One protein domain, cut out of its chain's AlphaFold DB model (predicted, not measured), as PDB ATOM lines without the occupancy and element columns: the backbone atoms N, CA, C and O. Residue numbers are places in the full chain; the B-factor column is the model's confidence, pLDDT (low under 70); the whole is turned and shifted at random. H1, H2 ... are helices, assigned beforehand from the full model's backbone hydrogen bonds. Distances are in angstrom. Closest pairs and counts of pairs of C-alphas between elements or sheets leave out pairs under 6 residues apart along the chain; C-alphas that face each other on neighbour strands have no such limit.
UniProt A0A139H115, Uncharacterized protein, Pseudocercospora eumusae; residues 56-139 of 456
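Overview. This is residues 56 to 139 of the 456 residues of an uncharacterized protein of Pseudocercospora eumusae (UniProt A0A139H115). A small helical body is built round H1, with H2, H3 and H5 packed on it from different sides and the longest helix, H4, running past it as a long bar. H2 lies beside the last residues of H4, running opposite ways, while most of the other touching helices cross at steep angles; residues 93 to 99, in the link from H3 to H4, stick out as a free loop, and the tail after H5 folds back to end 9.6 A from the first printed C-alpha. The printed part has 84 residues with five named helices, H1 to H5 in order along the chain, and no named strand, in the class all helix. It is compact, with a radius of gyration of the C-alphas of 12.8 A, and spans 37 by 27 by 21 A.

Arrangement. H4, residues 102 to 116, touches H2, residues 74 to 81, with residues 112 to 116 alone, at a shallow tilt of 16 degrees, opposite ways; the closest C-alphas are those of Glu 75 and Ala 116, 5.0 A apart. H4 only just touches H3, residues 85 to 91, with 3 pairs of C-alphas within 8 A, the closest those of Leu 88 and Met 108, 7.3 A apart, at a steep tilt of 59 degrees, the same way. H1, residues 56 to 68, is the hub, touching three helices, and H1 and H4 are near each other. H1 touches H2 with residues 61 to 66 alone, about perpendicular at 80 degrees, the closest C-alphas being those of Val 65 and Gly 77, 5.6 A apart. H1 touches H3 at a steep tilt of 48 degrees, opposite ways, with the C-alphas of Arg 60 and Ile 91 closest at 5.6 A. H1 touches H5, residues 120 to 129, with residues 58 to 62 alone, at a steep tilt of 63 degrees, the same way; the C-alphas of Ile 59 and Val 128 are closest, 7.4 A apart. H3 and H5 are apart. In the five helices every O i to N i+4 pair is within hydrogen-bond range.

Along the chain. H4 measures 21.1 A from C-alpha 102 at (-1.320, -54.031, 33.494) to C-alpha 116. H1 measures 17.1 A and begins at C-alpha 56, (-20.375, -42.843, 24.174). H5 measures 14.5 A and ends at C-alpha 129, (-24.228, -29.428, 30.091). H2 and H3 are shorter, 10.5 A and 10.0 A.

Size, cuts and confidence. The two C-alphas farthest apart are those of Glu 97 and Ser 130, at 37.5 A. The printed part has no cut and no long link; that from H3 to H4, with 10 residues, is short and the others are tight. The mean pLDDT of the printed part is 74.9, and 26 residues are under 70, among them residues 93 to 101 and 131 to 139.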
ATOM      1  N   TRP A  56     -19.813 -42.175  22.998       70.00
ATOM      2  CA  TRP A  56     -20.375 -42.843  24.174       70.00
ATOM      3  C   TRP A  56     -19.355 -42.985  25.321       70.00
ATOM      4  O   TRP A  56     -19.709 -42.761  26.475       70.00
ATOM      5  N   GLN A  57     -18.080 -43.268  25.025       78.06
ATOM      6  CA  GLN A  57     -17.006 -43.298  26.030       78.06
ATOM      7  C   GLN A  57     -16.737 -41.904  26.590       78.06
ATOM      8  O   GLN A  57     -16.620 -41.758  27.802       78.06
ATOM      9  N   LYS A  58     -16.695 -40.876  25.727       78.88
ATOM     10  CA  LYS A  58     -16.561 -39.476  26.158       78.88
ATOM     11  C   LYS A  58     -17.686 -39.119  27.138       78.88
ATOM     12  O   LYS A  58     -17.401 -38.634  28.222       78.88
ATOM     13  N   ILE A  59     -18.939 -39.452  26.826       76.06
ATOM     14  CA  ILE A  59     -20.082 -39.207  27.725       76.06
ATOM     15  C   ILE A  59     -19.939 -39.970  29.051       76.06
ATOM     16  O   ILE A  59     -20.104 -39.361  30.105       76.06
ATOM     17  N   ARG A  60     -19.534 -41.248  29.037       82.19
ATOM     18  CA  ARG A  60     -19.289 -42.009  30.279       82.19
ATOM     19  C   ARG A  60     -18.135 -41.458  31.119       82.19
ATOM     20  O   ARG A  60     -18.201 -41.544  32.340       82.19
ATOM     21  N   VAL A  61     -17.112 -40.863  30.501       86.19
ATOM     22  CA  VAL A  61     -16.071 -40.105  31.217       86.19
ATOM     23  C   VAL A  61     -16.699 -38.934  31.982       86.19
ATOM     24  O   VAL A  61     -16.445 -38.790  33.177       86.19
ATOM     25  N   PHE A  62     -17.553 -38.135  31.332       83.88
ATOM     26  CA  PHE A  62     -18.234 -37.008  31.983       83.88
ATOM     27  C   PHE A  62     -19.197 -37.457  33.085       83.88
ATOM     28  O   PHE A  62     -19.170 -36.884  34.172       83.88
ATOM     29  N   GLU A  63     -19.995 -38.506  32.859       83.12
ATOM     30  CA  GLU A  63     -20.860 -39.087  33.894       83.12
ATOM     31  C   GLU A  63     -20.053 -39.591  35.096       83.12
ATOM     32  O   GLU A  63     -20.421 -39.314  36.239       83.12
ATOM     33  N   PHE A  64     -18.932 -40.285  34.863       87.38
ATOM     34  CA  PHE A  64     -18.067 -40.754  35.942       87.38
ATOM     35  C   PHE A  64     -17.551 -39.581  36.783       87.38
ATOM     36  O   PHE A  64     -17.700 -39.566  38.007       87.38
ATOM     37  N   VAL A  65     -16.998 -38.560  36.127       88.69
ATOM     38  CA  VAL A  65     -16.410 -37.412  36.824       88.69
ATOM     39  C   VAL A  65     -17.474 -36.578  37.555       88.69
ATOM     40  O   VAL A  65     -17.266 -36.187  38.705       88.69
ATOM     41  N   ARG A  66     -18.652 -36.389  36.949       84.50
ATOM     42  CA  ARG A  66     -19.767 -35.630  37.535       84.50
ATOM     43  C   ARG A  66     -20.425 -36.342  38.716       84.50
ATOM     44  O   ARG A  66     -20.671 -35.715  39.742       84.50
ATOM     45  N   TYR A  67     -20.750 -37.629  38.577       83.12
ATOM     46  CA  TYR A  67     -21.587 -38.342  39.551       83.12
ATOM     47  C   TYR A  67     -20.787 -39.149  40.580       83.12
ATOM     48  O   TYR A  67     -21.188 -39.201  41.743       83.12
ATOM     49  N   TYR A  68     -19.663 -39.751  40.178       79.81
ATOM     50  CA  TYR A  68     -18.853 -40.610  41.050       79.81
ATOM     51  C   TYR A  68     -17.699 -39.830  41.687       79.81
ATOM     52  O   TYR A  68     -17.593 -39.807  42.912       79.81
ATOM     53  N   ALA A  69     -16.896 -39.119  40.885       82.75
ATOM     54  CA  ALA A  69     -15.829 -38.261  41.413       82.75
ATOM     55  C   ALA A  69     -16.345 -36.942  42.022       82.75
ATOM     56  O   ALA A  69     -15.614 -36.292  42.764       82.75
ATOM     57  N   LYS A  70     -17.593 -36.547  41.714       84.44
ATOM     58  CA  LYS A  70     -18.234 -35.292  42.157       84.44
ATOM     59  C   LYS A  70     -17.374 -34.052  41.887       84.44
ATOM     60  O   LYS A  70     -17.320 -33.140  42.710       84.44
ATOM     61  N   ASN A  71     -16.690 -34.038  40.745       81.44
ATOM     62  CA  ASN A  71     -15.803 -32.951  40.357       81.44
ATOM     63  C   ASN A  71     -16.434 -32.132  39.221       81.44
ATOM     64  O   ASN A  71     -16.836 -32.686  38.199       81.44
ATOM     65  N   GLU A  72     -16.516 -30.816  39.415       78.69
ATOM     66  CA  GLU A  72     -16.991 -29.855  38.409       78.69
ATOM     67  C   GLU A  72     -15.882 -29.501  37.399       78.69
ATOM     68  O   GLU A  72     -16.159 -29.136  36.259       78.69
ATOM     69  N   GLU A  73     -14.610 -29.658  37.782       87.69
ATOM     70  CA  GLU A  73     -13.463 -29.466  36.898       87.69
ATOM     71  C   GLU A  73     -13.130 -30.779  36.177       87.69
ATOM     72  O   GLU A  73     -12.328 -31.600  36.633       87.69
ATOM     73  N   TYR A  74     -13.782 -30.988  35.030       85.12
ATOM     74  CA  TYR A  74     -13.694 -32.246  34.288       85.12
ATOM     75  C   TYR A  74     -12.266 -32.658  33.918       85.12
ATOM     76  O   TYR A  74     -11.942 -33.838  34.019       85.12
ATOM     77  N   GLU A  75     -11.391 -31.723  33.532       88.62
ATOM     78  CA  GLU A  75      -9.994 -32.045  33.214       88.62
ATOM     79  C   GLU A  75      -9.258 -32.625  34.434       88.62
ATOM     80  O   GLU A  75      -8.688 -33.715  34.348       88.62
ATOM     81  N   ALA A  76      -9.329 -31.944  35.584       87.62
ATOM     82  CA  ALA A  76      -8.712 -32.395  36.829       87.62
ATOM     83  C   ALA A  76      -9.305 -33.731  37.308       87.62
ATOM     84  O   ALA A  76      -8.570 -34.622  37.734       87.62
ATOM     85  N   GLY A  77     -10.625 -33.909  37.175       89.62
ATOM     86  CA  GLY A  77     -11.304 -35.169  37.474       89.62
ATOM     87  C   GLY A  77     -10.823 -36.330  36.600       89.62
ATOM     88  O   GLY A  77     -10.541 -37.407  37.124       89.62
ATOM     89  N   ILE A  78     -10.650 -36.125  35.290       90.19
ATOM     90  CA  ILE A  78     -10.107 -37.169  34.408       90.19
ATOM     91  C   ILE A  78      -8.661 -37.490  34.785       90.19
ATOM     92  O   ILE A  78      -8.314 -38.663  34.888       90.19
ATOM     93  N   GLN A  79      -7.817 -36.480  35.019       89.19
ATOM     94  CA  GLN A  79      -6.415 -36.710  35.379       89.19
ATOM     95  C   GLN A  79      -6.288 -37.500  36.693       89.19
ATOM     96  O   GLN A  79      -5.546 -38.482  36.729       89.19
ATOM     97  N   LEU A  80      -7.068 -37.144  37.721       89.81
ATOM     98  CA  LEU A  80      -7.056 -37.796  39.035       89.81
ATOM     99  C   LEU A  80      -7.549 -39.252  38.998       89.81
ATOM    100  O   LEU A  80      -6.980 -40.107  39.672       89.81
ATOM    101  N   TYR A  81      -8.589 -39.547  38.210       90.88
ATOM    102  CA  TYR A  81      -9.224 -40.871  38.190       90.88
ATOM    103  C   TYR A  81      -8.832 -41.754  36.993       90.88
ATOM    104  O   TYR A  81      -9.219 -42.924  36.976       90.88
ATOM    105  N   SER A  82      -8.036 -41.254  36.037       88.62
ATOM    106  CA  SER A  82      -7.652 -41.971  34.802       88.62
ATOM    107  C   SER A  82      -7.075 -43.371  35.031       88.62
ATOM    108  O   SER A  82      -7.391 -44.284  34.271       88.62
ATOM    109  N   SER A  83      -6.282 -43.553  36.090       86.81
ATOM    110  CA  SER A  83      -5.667 -44.837  36.460       86.81
ATOM    111  C   SER A  83      -6.559 -45.725  37.336       86.81
ATOM    112  O   SER A  83      -6.176 -46.840  37.689       86.81
ATOM    113  N   SER A  84      -7.731 -45.241  37.763       88.38
ATOM    114  CA  SER A  84      -8.582 -45.972  38.703       88.38
ATOM    115  C   SER A  84      -9.314 -47.122  38.011       88.38
ATOM    116  O   SER A  84      -9.961 -46.955  36.973       88.38
ATOM    117  N   LYS A  85      -9.265 -48.312  38.623       83.00
ATOM    118  CA  LYS A  85      -9.979 -49.502  38.129       83.00
ATOM    119  C   LYS A  85     -11.484 -49.246  37.987       83.00
ATOM    120  O   LYS A  85     -12.103 -49.778  37.074       83.00
ATOM    121  N   GLU A  86     -12.054 -48.403  38.846       84.44
ATOM    122  CA  GLU A  86     -13.457 -47.982  38.798       84.44
ATOM    123  C   GLU A  86     -13.777 -47.168  37.539       84.44
ATOM    124  O   GLU A  86     -14.676 -47.554  36.791       84.44
ATOM    125  N   MET A  87     -13.015 -46.106  37.249       85.19
ATOM    126  CA  MET A  87     -13.213 -45.287  36.045       85.19
ATOM    127  C   MET A  87     -12.997 -46.108  34.770       85.19
ATOM    128  O   MET A  87     -13.830 -46.077  33.863       85.19
ATOM    129  N   LEU A  88     -11.921 -46.901  34.721       81.50
ATOM    130  CA  LEU A  88     -11.607 -47.748  33.570       81.50
ATOM    131  C   LEU A  88     -12.681 -48.819  33.324       81.50
ATOM    132  O   LEU A  88     -13.039 -49.067  32.175       81.50
ATOM    133  N   ASN A  89     -13.236 -49.427  34.377       76.88
ATOM    134  CA  ASN A  89     -14.329 -50.396  34.251       76.88
ATOM    135  C   ASN A  89     -15.680 -49.736  33.954       76.88
ATOM    136  O   ASN A  89     -16.527 -50.359  33.321       76.88
ATOM    137  N   TYR A  90     -15.890 -48.490  34.386       79.50
ATOM    138  CA  TYR A  90     -17.086 -47.740  34.024       79.50
ATOM    139  C   TYR A  90     -17.072 -47.359  32.543       79.50
ATOM    140  O   TYR A  90     -18.078 -47.532  31.870       79.50
ATOM    141  N   ILE A  91     -15.955 -46.856  32.015       78.38
ATOM    142  CA  ILE A  91     -15.870 -46.396  30.617       78.38
ATOM    143  C   ILE A  91     -15.741 -47.579  29.650       78.38
ATOM    144  O   ILE A  91     -16.360 -47.570  28.588       78.38
ATOM    145  N   TRP A  92     -14.982 -48.609  30.033       76.38
ATOM    146  CA  TRP A  92     -14.856 -49.874  29.309       76.38
ATOM    147  C   TRP A  92     -15.404 -51.026  30.162       76.38
ATOM    148  O   TRP A  92     -14.618 -51.767  30.766       76.38
ATOM    149  N   PRO A  93     -16.742 -51.201  30.210       65.12
ATOM    150  CA  PRO A  93     -17.336 -52.386  30.804       65.12
ATOM    151  C   PRO A  93     -16.897 -53.612  30.003       65.12
ATOM    152  O   PRO A  93     -17.089 -53.697  28.788       65.12
ATOM    153  N   TRP A  94     -16.274 -54.557  30.693       60.91
ATOM    154  CA  TRP A  94     -15.818 -55.821  30.128       60.91
ATOM    155  C   TRP A  94     -16.627 -56.985  30.687       60.91
ATOM    156  O   TRP A  94     -17.210 -56.897  31.770       60.91
ATOM    157  N   ALA A  95     -16.629 -58.099  29.954       51.00
ATOM    158  CA  ALA A  95     -17.116 -59.360  30.487       51.00
ATOM    159  C   ALA A  95     -16.345 -59.681  31.777       51.00
ATOM    160  O   ALA A  95     -15.116 -59.625  31.796       51.00
ATOM    161  N   LYS A  96     -17.070 -60.031  32.847       49.84
ATOM    162  CA  LYS A  96     -16.517 -60.270  34.198       49.84
ATOM    163  C   LYS A  96     -15.468 -61.392  34.261       49.84
ATOM    164  O   LYS A  96     -14.818 -61.554  35.284       49.84
ATOM    165  N   GLU A  97     -15.352 -62.160  33.182       42.56
ATOM    166  CA  GLU A  97     -14.493 -63.329  33.014       42.56
ATOM    167  C   GLU A  97     -13.160 -62.991  32.297       42.56
ATOM    168  O   GLU A  97     -12.293 -63.855  32.213       42.56
ATOM    169  N   LEU A  98     -12.955 -61.749  31.816       50.03
ATOM    170  CA  LEU A  98     -11.659 -61.275  31.299       50.03
ATOM    171  C   LEU A  98     -10.942 -60.357  32.300       50.03
ATOM    172  O   LEU A  98     -11.403 -59.254  32.604       50.03
ATOM    173  N   GLU A  99      -9.759 -60.779  32.744       54.00
ATOM    174  CA  GLU A  99      -8.829 -59.921  33.481       54.00
ATOM    175  C   GLU A  99      -8.097 -58.951  32.541       54.00
ATOM    176  O   GLU A  99      -7.761 -59.291  31.407       54.00
ATOM    177  N   ARG A 100      -7.839 -57.728  33.020       63.78
ATOM    178  CA  ARG A 100      -7.072 -56.709  32.293       63.78
ATOM    179  C   ARG A 100      -5.598 -56.852  32.607       63.78
ATOM    180  O   ARG A 100      -5.229 -56.861  33.781       63.78
ATOM    181  N   SER A 101      -4.764 -56.910  31.572       68.50
ATOM    182  CA  SER A 101      -3.322 -56.798  31.775       68.50
ATOM    183  C   SER A 101      -2.957 -55.398  32.281       68.50
ATOM    184  O   SER A 101      -3.651 -54.405  32.030       68.50
ATOM    185  N   GLU A 102      -1.851 -55.307  33.008       76.38
ATOM    186  CA  GLU A 102      -1.320 -54.031  33.494       76.38
ATOM    187  C   GLU A 102      -1.019 -53.086  32.314       76.38
ATOM    188  O   GLU A 102      -1.500 -51.956  32.285       76.38
ATOM    189  N   GLU A 103      -0.399 -53.615  31.253       70.81
ATOM    190  CA  GLU A 103      -0.088 -52.906  30.001       70.81
ATOM    191  C   GLU A 103      -1.335 -52.320  29.295       70.81
ATOM    192  O   GLU A 103      -1.300 -51.219  28.743       70.81
ATOM    193  N   GLU A 104      -2.469 -53.030  29.293       68.69
ATOM    194  CA  GLU A 104      -3.735 -52.499  28.759       68.69
ATOM    195  C   GLU A 104      -4.320 -51.398  29.650       68.69
ATOM    196  O   GLU A 104      -4.878 -50.425  29.138       68.69
ATOM    197  N   SER A 105      -4.174 -51.531  30.971       73.50
ATOM    198  CA  SER A 105      -4.628 -50.526  31.941       73.50
ATOM    199  C   SER A 105      -3.839 -49.222  31.796       73.50
ATOM    200  O   SER A 105      -4.438 -48.145  31.754       73.50
ATOM    201  N   GLU A 106      -2.517 -49.306  31.624       77.56
ATOM    202  CA  GLU A 106      -1.650 -48.159  31.328       77.56
ATOM    203  C   GLU A 106      -2.024 -47.485  30.001       77.56
ATOM    204  O   GLU A 106      -2.176 -46.262  29.945       77.56
ATOM    205  N   LYS A 107      -2.261 -48.267  28.937       72.50
ATOM    206  CA  LYS A 107      -2.712 -47.729  27.641       72.50
ATOM    207  C   LYS A 107      -4.035 -46.976  27.771       72.50
ATOM    208  O   LYS A 107      -4.135 -45.855  27.279       72.50
ATOM    209  N   MET A 108      -5.036 -47.546  28.448       77.50
ATOM    210  CA  MET A 108      -6.319 -46.864  28.679       77.50
ATOM    211  C   MET A 108      -6.163 -45.600  29.534       77.50
ATOM    212  O   MET A 108      -6.766 -44.574  29.226       77.50
ATOM    213  N   THR A 109      -5.302 -45.640  30.552       83.62
ATOM    214  CA  THR A 109      -4.948 -44.470  31.371       83.62
ATOM    215  C   THR A 109      -4.370 -43.351  30.498       83.62
ATOM    216  O   THR A 109      -4.846 -42.215  30.545       83.62
ATOM    217  N   GLY A 110      -3.412 -43.676  29.622       80.31
ATOM    218  CA  GLY A 110      -2.828 -42.735  28.663       80.31
ATOM    219  C   GLY A 110      -3.850 -42.162  27.673       80.31
ATOM    220  O   GLY A 110      -3.820 -40.965  27.389       80.31
ATOM    221  N   ILE A 111      -4.807 -42.978  27.209       80.81
ATOM    222  CA  ILE A 111      -5.935 -42.529  26.373       80.81
ATOM    223  C   ILE A 111      -6.773 -41.468  27.108       80.81
ATOM    224  O   ILE A 111      -7.096 -40.429  26.527       80.81
ATOM    225  N   LEU A 112      -7.101 -41.691  28.386       84.62
ATOM    226  CA  LEU A 112      -7.881 -40.741  29.188       84.62
ATOM    227  C   LEU A 112      -7.114 -39.445  29.474       84.62
ATOM    228  O   LEU A 112      -7.679 -38.361  29.341       84.62
ATOM    229  N   GLN A 113      -5.822 -39.531  29.794       85.50
ATOM    230  CA  GLN A 113      -4.978 -38.353  30.019       85.50
ATOM    231  C   GLN A 113      -4.768 -37.527  28.739       85.50
ATOM    232  O   GLN A 113      -4.745 -36.295  28.800       85.50
ATOM    233  N   ALA A 114      -4.663 -38.178  27.576       81.81
ATOM    234  CA  ALA A 114      -4.636 -37.500  26.281       81.81
ATOM    235  C   ALA A 114      -5.986 -36.830  25.963       81.81
ATOM    236  O   ALA A 114      -6.011 -35.698  25.478       81.81
ATOM    237  N   PHE A 115      -7.109 -37.484  26.283       82.50
ATOM    238  CA  PHE A 115      -8.442 -36.905  26.108       82.50
ATOM    239  C   PHE A 115      -8.680 -35.681  27.008       82.50
ATOM    240  O   PHE A 115      -9.201 -34.678  26.517       82.50
ATOM    241  N   ALA A 116      -8.241 -35.728  28.271       85.31
ATOM    242  CA  ALA A 116      -8.315 -34.603  29.210       85.31
ATOM    243  C   ALA A 116      -7.629 -33.342  28.662       85.31
ATOM    244  O   ALA A 116      -8.154 -32.244  28.789       85.31
ATOM    245  N   LYS A 117      -6.492 -33.514  27.978       83.19
ATOM    246  CA  LYS A 117      -5.715 -32.428  27.357       83.19
ATOM    247  C   LYS A 117      -6.185 -32.072  25.939       83.19
ATOM    248  O   LYS A 117      -5.569 -31.240  25.275       83.19
ATOM    249  N   SER A 118      -7.237 -32.720  25.430       78.88
ATOM    250  CA  SER A 118      -7.713 -32.507  24.062       78.88
ATOM    251  C   SER A 118      -8.611 -31.274  23.962       78.88
ATOM    252  O   SER A 118      -9.507 -31.064  24.778       78.88
ATOM    253  N   THR A 119      -8.475 -30.520  22.871       69.94
ATOM    254  CA  THR A 119      -9.398 -29.422  22.528       69.94
ATOM    255  C   THR A 119     -10.851 -29.890  22.370       69.94
ATOM    256  O   THR A 119     -11.775 -29.088  22.481       69.94
ATOM    257  N   THR A 120     -11.077 -31.195  22.164       67.25
ATOM    258  CA  THR A 120     -12.422 -31.782  22.083       67.25
ATOM    259  C   THR A 120     -13.129 -31.894  23.434       67.25
ATOM    260  O   THR A 120     -14.348 -32.049  23.438       67.25
ATOM    261  N   LEU A 121     -12.416 -31.782  24.566       74.56
ATOM    262  CA  LEU A 121     -13.015 -31.883  25.901       74.56
ATOM    263  C   LEU A 121     -14.114 -30.826  26.092       74.56
ATOM    264  O   LEU A 121     -15.258 -31.180  26.366       74.56
ATOM    265  N   GLY A 122     -13.794 -29.548  25.863       70.62
ATOM    266  CA  GLY A 122     -14.729 -28.434  26.066       70.62
ATOM    267  C   GLY A 122     -15.972 -28.486  25.168       70.62
ATOM    268  O   GLY A 122     -17.058 -28.115  25.603       70.62
ATOM    269  N   ALA A 123     -15.843 -29.011  23.945       68.81
ATOM    270  CA  ALA A 123     -16.987 -29.207  23.052       68.81
ATOM    271  C   ALA A 123     -17.976 -30.248  23.608       68.81
ATOM    272  O   ALA A 123     -19.185 -30.034  23.562       68.81
ATOM    273  N   VAL A 124     -17.470 -31.350  24.178       68.62
ATOM    274  CA  VAL A 124     -18.330 -32.391  24.759       68.62
ATOM    275  C   VAL A 124     -18.883 -31.977  26.126       68.62
ATOM    276  O   VAL A 124     -20.043 -32.280  26.390       68.62
ATOM    277  N   VAL A 125     -18.131 -31.223  26.943       73.56
ATOM    278  CA  VAL A 125     -18.677 -30.558  28.148       73.56
ATOM    279  C   VAL A 125     -19.916 -29.749  27.770       73.56
ATOM    280  O   VAL A 125     -20.985 -29.984  28.326       73.56
ATOM    281  N   GLY A 126     -19.807 -28.890  26.748       67.44
ATOM    282  CA  GLY A 126     -20.928 -28.083  26.264       67.44
ATOM    283  C   GLY A 126     -22.152 -28.909  25.854       67.44
ATOM    284  O   GLY A 126     -23.264 -28.538  26.211       67.44
ATOM    285  N   TRP A 127     -21.968 -30.046  25.169       69.25
ATOM    286  CA  TRP A 127     -23.072 -30.940  24.769       69.25
ATOM    287  C   TRP A 127     -23.739 -31.685  25.936       69.25
ATOM    288  O   TRP A 127     -24.933 -31.990  25.869       69.25
ATOM    289  N   VAL A 128     -22.970 -32.016  26.979       67.31
ATOM    290  CA  VAL A 128     -23.465 -32.696  28.188       67.31
ATOM    291  C   VAL A 128     -24.174 -31.702  29.113       67.31
ATOM    292  O   VAL A 128     -25.232 -32.014  29.658       67.31
ATOM    293  N   GLU A 129     -23.634 -30.492  29.270       74.69
ATOM    294  CA  GLU A 129     -24.228 -29.428  30.091       74.69
ATOM    295  C   GLU A 129     -25.500 -28.843  29.469       74.69
ATOM    296  O   GLU A 129     -26.453 -28.564  30.194       74.69
ATOM    297  N   SER A 130     -25.568 -28.733  28.138       74.12
ATOM    298  CA  SER A 130     -26.787 -28.323  27.429       74.12
ATOM    299  C   SER A 130     -27.892 -29.387  27.427       74.12
ATOM    300  O   SER A 130     -28.983 -29.129  26.918       74.12
ATOM    301  N   GLY A 131     -27.619 -30.600  27.926       64.12
ATOM    302  CA  GLY A 131     -28.544 -31.736  27.865       64.12
ATOM    303  C   GLY A 131     -28.834 -32.231  26.442       64.12
ATOM    304  O   GLY A 131     -29.730 -33.051  26.255       64.12
ATOM    305  N   THR A 132     -28.091 -31.756  25.433       60.59
ATOM    306  CA  THR A 132     -28.299 -32.108  24.017       60.59
ATOM    307  C   THR A 132     -28.016 -33.585  23.747       60.59
ATOM    308  O   THR A 132     -28.601 -34.161  22.831       60.59
ATOM    309  N   VAL A 133     -27.143 -34.205  24.547       57.56
ATOM    310  CA  VAL A 133     -26.905 -35.651  24.516       57.56
ATOM    311  C   VAL A 133     -26.939 -36.207  25.937       57.56
ATOM    312  O   VAL A 133     -26.032 -35.967  26.731       57.56
ATOM    313  N   THR A 134     -27.974 -36.985  26.249       56.28
ATOM    314  CA  THR A 134     -28.069 -37.778  27.486       56.28
ATOM    315  C   THR A 134     -27.797 -39.253  27.191       56.28
ATOM    316  O   THR A 134     -27.946 -39.706  26.052       56.28
ATOM    317  N   ARG A 135     -27.456 -40.042  28.216       55.41
ATOM    318  CA  ARG A 135     -27.280 -41.499  28.086       55.41
ATOM    319  C   ARG A 135     -28.494 -42.203  27.470       55.41
ATOM    320  O   ARG A 135     -28.316 -43.130  26.693       55.41
ATOM    321  N   GLU A 136     -29.700 -41.727  27.759       56.56
ATOM    322  CA  GLU A 136     -30.966 -42.254  27.227       56.56
ATOM    323  C   GLU A 136     -31.158 -41.945  25.730       56.56
ATOM    324  O   GLU A 136     -31.772 -42.726  25.007       56.56
ATOM    325  N   THR A 137     -30.595 -40.833  25.236       52.22
ATOM    326  CA  THR A 137     -30.608 -40.501  23.795       52.22
ATOM    327  C   THR A 137     -29.585 -41.296  22.975       52.22
ATOM    328  O   THR A 137     -29.680 -41.347  21.745       52.22
ATOM    329  N   LEU A 138     -28.613 -41.944  23.626       51.59
ATOM    330  CA  LEU A 138     -27.659 -42.820  22.953       51.59
ATOM    331  C   LEU A 138     -28.317 -44.171  22.652       51.59
ATOM    332  O   LEU A 138     -28.633 -44.939  23.553       51.59
ATOM    333  N   LYS A 139     -28.413 -44.531  21.368       47.88
ATOM    334  CA  LYS A 139     -28.894 -45.851  20.904       47.88
ATOM    335  C   LYS A 139     -27.946 -47.025  21.228       47.88
ATOM    336  O   LYS A 139     -28.005 -48.064  20.574       47.88
TER     337      LYS A 139